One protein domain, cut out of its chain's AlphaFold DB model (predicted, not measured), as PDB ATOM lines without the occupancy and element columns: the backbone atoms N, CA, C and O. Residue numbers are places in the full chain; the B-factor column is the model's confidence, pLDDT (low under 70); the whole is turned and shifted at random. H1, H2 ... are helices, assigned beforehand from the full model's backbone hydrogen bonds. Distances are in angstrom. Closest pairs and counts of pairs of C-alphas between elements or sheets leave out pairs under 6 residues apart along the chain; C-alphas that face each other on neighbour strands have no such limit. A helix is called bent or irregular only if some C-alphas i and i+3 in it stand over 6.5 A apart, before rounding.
ATOM      1  N   VAL A  34     126.950 255.177 249.855       97.31
ATOM      2  CA  VAL A  34     127.434 254.804 251.196       97.31
ATOM      3  C   VAL A  34     128.194 255.961 251.859       97.31
ATOM      4  O   VAL A  34     128.008 256.207 253.051       97.31
ATOM      5  N   ALA A  35     129.017 256.699 251.109       97.69
ATOM      6  CA  ALA A  35     129.705 257.887 251.611       97.69
ATOM      7  C   ALA A  35     128.723 259.011 251.990       97.69
ATOM      8  O   ALA A  35     128.846 259.577 253.076       97.69
ATOM      9  N   HIS A  36     127.709 259.279 251.159       96.50
ATOM     10  CA  HIS A  36     126.654 260.257 251.440       96.50
ATOM     11  C   HIS A  36     125.890 259.906 252.722       96.50
ATOM     12  O   HIS A  36     125.791 260.733 253.627       96.50
ATOM     13  N   LEU A  37     125.411 258.663 252.854       97.44
ATOM     14  CA  LEU A  37     124.663 258.217 254.035       97.44
ATOM     15  C   LEU A  37     125.495 258.295 255.325       97.44
ATOM     16  O   LEU A  37     124.958 258.656 256.370       97.44
ATOM     17  N   ARG A  38     126.806 258.022 255.256       97.00
ATOM     18  CA  ARG A  38     127.742 258.224 256.381       97.00
ATOM     19  C   ARG A  38     127.969 259.703 256.710       97.00
ATOM     20  O   ARG A  38     128.166 260.031 257.874       97.00
ATOM     21  N   ALA A  39     127.960 260.582 255.708       97.44
ATOM     22  CA  ALA A  39     128.172 262.015 255.891       97.44
ATOM     23  C   ALA A  39     126.938 262.732 256.468       97.44
ATOM     24  O   ALA A  39     127.092 263.632 257.292       97.44
ATOM     25  N   THR A  40     125.718 262.350 256.066       96.12
ATOM     26  CA  THR A  40     124.492 263.002 256.561       96.12
ATOM     27  C   THR A  40     123.888 262.316 257.786       96.12
ATOM     28  O   THR A  40     123.344 263.006 258.652       96.12
ATOM     29  N   CYS A  41     123.956 260.981 257.872       94.62
ATOM     30  CA  CYS A  41     123.306 260.150 258.894       94.62
ATOM     31  C   CYS A  41     121.788 260.402 259.076       94.62
ATOM     32  O   CYS A  41     121.221 260.065 260.120       94.62
ATOM     33  N   ARG A  42     121.091 260.997 258.094       95.81
ATOM     34  CA  ARG A  42     119.664 261.359 258.223       95.81
ATOM     35  C   ARG A  42     118.763 260.236 257.737       95.81
ATOM     36  O   ARG A  42     118.888 259.790 256.602       95.81
ATOM     37  N   ARG A  43     117.757 259.867 258.540       94.56
ATOM     38  CA  ARG A  43     116.747 258.859 258.162       94.56
ATOM     39  C   ARG A  43     116.091 259.142 256.801       94.56
ATOM     40  O   ARG A  43     115.979 258.228 255.998       94.56
ATOM     41  N   ALA A  44     115.754 260.401 256.520       94.06
ATOM     42  CA  ALA A  44     115.161 260.799 255.244       94.06
ATOM     43  C   ALA A  44     116.068 260.521 254.029       94.06
ATOM     44  O   ALA A  44     115.553 260.184 252.966       94.06
ATOM     45  N   ASP A  45     117.397 260.615 254.183       95.19
ATOM     46  CA  ASP A  45     118.333 260.284 253.105       95.19
ATOM     47  C   ASP A  45     118.439 258.747 252.940       95.19
ATOM     48  O   ASP A  45     118.492 258.268 251.814       95.19
ATOM     49  N   TYR A  46     118.348 257.941 254.014       95.81
ATOM     50  CA  TYR A  46     118.208 256.471 253.895       95.81
ATOM     51  C   TYR A  46     116.909 256.068 253.175       95.81
ATOM     52  O   TYR A  46     116.940 255.224 252.279       95.81
ATOM     53  N   ASP A  47     115.780 256.687 253.535       95.88
ATOM     54  CA  ASP A  47     114.481 256.438 252.899       95.88
ATOM     55  C   ASP A  47     114.484 256.877 251.415       95.88
ATOM     56  O   ASP A  47     113.767 256.296 250.599       95.88
ATOM     57  N   ALA A  48     115.294 257.880 251.047       95.69
ATOM     58  CA  ALA A  48     115.522 258.316 249.666       95.69
ATOM     59  C   ALA A  48     116.408 257.341 248.876       95.69
ATOM     60  O   ALA A  48     116.016 256.882 247.803       95.69
ATOM     61  N   VAL A  49     117.556 256.937 249.432       96.62
ATOM     62  CA  VAL A  49     118.436 255.941 248.801       96.62
ATOM     63  C   VAL A  49     117.715 254.604 248.596       96.62
ATOM     64  O   VAL A  49     117.930 253.961 247.572       96.62
ATOM     65  N   ALA A  50     116.800 254.211 249.491       96.06
ATOM     66  CA  ALA A  50     115.941 253.046 249.276       96.06
ATOM     67  C   ALA A  50     115.102 253.167 247.987       96.06
ATOM     68  O   ALA A  50     115.182 252.289 247.132       96.06
ATOM     69  N   ARG A  51     114.385 254.287 247.785       95.94
ATOM     70  CA  ARG A  51     113.597 254.528 246.556       95.94
ATOM     71  C   ARG A  51     114.462 254.548 245.295       95.94
ATOM     72  O   ARG A  51     114.030 254.053 244.255       95.94
ATOM     73  N   VAL A  52     115.672 255.102 245.387       96.81
ATOM     74  CA  VAL A  52     116.650 255.137 244.287       96.81
ATOM     75  C   VAL A  52     117.135 253.738 243.917       96.81
ATOM     76  O   VAL A  52     117.215 253.422 242.729       96.81
ATOM     77  N   LEU A  53     117.425 252.883 244.901       96.19
ATOM     78  CA  LEU A  53     117.794 251.488 244.654       96.19
ATOM     79  C   LEU A  53     116.616 250.711 244.057       96.19
ATOM     80  O   LEU A  53     116.768 250.148 242.980       96.19
ATOM     81  N   ASP A  54     115.413 250.814 244.630       96.12
ATOM     82  CA  ASP A  54     114.208 250.183 244.071       96.12
ATOM     83  C   ASP A  54     113.924 250.651 242.625       96.12
ATOM     84  O   ASP A  54     113.344 249.921 241.820       96.12
ATOM     85  N   ALA A  55     114.275 251.892 242.266       95.69
ATOM     86  CA  ALA A  55     114.167 252.412 240.900       95.69
ATOM     87  C   ALA A  55     115.272 251.890 239.961       95.69
ATOM     88  O   ALA A  55     115.000 251.666 238.780       95.69
ATOM     89  N   ARG A  56     116.493 251.668 240.462       96.19
ATOM     90  CA  ARG A  56     117.592 251.034 239.712       96.19
ATOM     91  C   ARG A  56     117.318 249.555 239.464       96.19
ATOM     92  O   ARG A  56     117.411 249.129 238.319       96.19
ATOM     93  N   ASP A  57     116.883 248.818 240.479       96.62
ATOM     94  CA  ASP A  57     116.588 247.384 240.388       96.62
ATOM     95  C   ASP A  57     115.463 247.119 239.363       96.62
ATOM     96  O   ASP A  57     115.568 246.222 238.530       96.62
ATOM     97  N   ARG A  58     114.434 247.983 239.311       96.81
ATOM     98  CA  ARG A  58     113.393 247.943 238.259       96.81
ATOM     99  C   ARG A  58     113.911 248.286 236.855       96.81
ATOM    100  O   ARG A  58     113.404 247.732 235.883       96.81
ATOM    101  N   ARG A  59     114.897 249.183 236.723       95.88
ATOM    102  CA  ARG A  59     115.542 249.479 235.427       95.88
ATOM    103  C   ARG A  59     116.409 248.313 234.953       95.88
ATOM    104  O   ARG A  59     116.352 247.988 233.774       95.88
ATOM    105  N   LEU A  60     117.144 247.667 235.860       96.38
ATOM    106  CA  LEU A  60     117.929 246.463 235.568       96.38
ATOM    107  C   LEU A  60     117.022 245.321 235.101       96.38
ATOM    108  O   LEU A  60     117.196 244.852 233.982       96.38
ATOM    109  N   ALA A  61     115.972 244.988 235.857       96.75
ATOM    110  CA  ALA A  61     115.003 243.964 235.459       96.75
ATOM    111  C   ALA A  61     114.323 244.270 234.105       96.75
ATOM    112  O   ALA A  61     114.047 243.362 233.322       96.75
ATOM    113  N   SER A  62     114.081 245.550 233.787       96.94
ATOM    114  CA  SER A  62     113.555 245.957 232.475       96.94
ATOM    115  C   SER A  62     114.572 245.800 231.338       96.94
ATOM    116  O   SER A  62     114.167 245.504 230.217       96.94
ATOM    117  N   ALA A  63     115.864 246.010 231.597       96.81
ATOM    118  CA  ALA A  63     116.929 245.809 230.614       96.81
ATOM    119  C   ALA A  63     117.221 244.312 230.403       96.81
ATOM    120  O   ALA A  63     117.386 243.871 229.270       96.81
ATOM    121  N   GLU A  64     117.201 243.512 231.472       96.69
ATOM    122  CA  GLU A  64     117.298 242.047 231.422       96.69
ATOM    123  C   GLU A  64     116.131 241.435 230.631       96.69
ATOM    124  O   GLU A  64     116.352 240.573 229.782       96.69
ATOM    125  N   ALA A  65     114.904 241.934 230.826       96.44
ATOM    126  CA  ALA A  65     113.741 241.522 230.038       96.44
ATOM    127  C   ALA A  65     113.887 241.857 228.540       96.44
ATOM    128  O   ALA A  65     113.558 241.026 227.695       96.44
ATOM    129  N   GLN A  66     114.426 243.033 228.198       95.88
ATOM    130  CA  GLN A  66     114.715 243.401 226.805       95.88
ATOM    131  C   GLN A  66     115.818 242.520 226.201       95.88
ATOM    132  O   GLN A  66     115.668 242.022 225.088       95.88
ATOM    133  N   LEU A  67     116.901 242.253 226.937       95.38
ATOM    134  CA  LEU A  67     117.959 241.336 226.499       95.38
ATOM    135  C   LEU A  67     117.421 239.913 226.267       95.38
ATOM    136  O   LEU A  67     117.798 239.275 225.284       95.38
ATOM    137  N   ALA A  68     116.494 239.441 227.105       94.75
ATOM    138  CA  ALA A  68     115.811 238.163 226.913       94.75
ATOM    139  C   ALA A  68     114.898 238.139 225.667       94.75
ATOM    140  O   ALA A  68     114.765 237.089 225.040       94.75
ATOM    141  N   GLU A  69     114.313 239.275 225.266       95.44
ATOM    142  CA  GLU A  69     113.558 239.413 224.007       95.44
ATOM    143  C   GLU A  69     114.482 239.395 222.771       95.44
ATOM    144  O   GLU A  69     114.146 238.807 221.738       95.44
ATOM    145  N   PHE A  70     115.675 239.991 222.868       95.06
ATOM    146  CA  PHE A  70     116.656 239.991 221.778       95.06
ATOM    147  C   PHE A  70     117.416 238.665 221.626       95.06
ATOM    148  O   PHE A  70     117.760 238.302 220.501       95.06
ATOM    149  N   ALA A  71     117.633 237.906 222.705       95.81
ATOM    150  CA  ALA A  71     118.364 236.636 222.683       95.81
ATOM    151  C   ALA A  71     117.890 235.621 221.607       95.81
ATOM    152  O   ALA A  71     118.733 235.153 220.839       95.81
ATOM    153  N   PRO A  72     116.584 235.299 221.448       95.62
ATOM    154  CA  PRO A  72     116.134 234.393 220.384       95.62
ATOM    155  C   PRO A  72     116.307 234.979 218.974       95.62
ATOM    156  O   PRO A  72     116.470 234.226 218.016       95.62
ATOM    157  N   ARG A  73     116.298 236.312 218.829       95.50
ATOM    158  CA  ARG A  73     116.507 236.994 217.539       95.50
ATOM    159  C   ARG A  73     117.977 236.954 217.116       95.50
ATOM    160  O   ARG A  73     118.254 236.827 215.927       95.50
ATOM    161  N   LEU A  74     118.898 237.022 218.079       95.94
ATOM    162  CA  LEU A  74     120.323 236.796 217.847       95.94
ATOM    163  C   LEU A  74     120.583 235.339 217.436       95.94
ATOM    164  O   LEU A  74     121.227 235.114 216.418       95.94
TER     165      LEU A  74
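AT A GLANCE: This is residues 34 to 74 of the 568 residues of an uncharacterized protein of Dichanthelium oligosanthes (UniProt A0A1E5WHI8). One long helix, H2, makes nearly the whole length of this rod, and the short helix H1 before it folds back beside its first turns, as a hook at one end. Residues 50 to 74 of H2 stick out with nothing beside them. The printed part has 41 residues with two named helices, H1 then H2, and no named strand; the class is all helix. It is extended, with a radius of gyration of the C-alphas of 15.9 A and spans of 48 by 15 by 5 A.

HOW THE PARTS SIT: Begin at H1, residues 34 to 40, where every O i to N i+4 pair is within hydrogen-bond range. A tight link of 2 residues leads to H2, residues 43 to 74, where 25 of 28 such pairs are. The two are close but not clearly touching; look at their closest C-alphas, those of Leu 37 and Tyr 46, 6.7 A apart. They run opposite ways at a shallow tilt of 23 degrees.

IN THESE COORDINATES: Find C-alpha 34 at (127.434, 254.804, 251.196), where H1 begins. H2 runs 46.1 A from C-alpha 43 at (116.747, 258.859, 258.162) to C-alpha 74 at (120.323, 236.796, 217.847). It is irregular, but only just: C-alphas 69 and 72 are 6.7 A apart.

THE WHOLE: The C-alphas farthest apart are those of Cys 41 and Arg 73, at 47.9 A. The printed part has no cut, and no printed residue is under 70 in pLDDT.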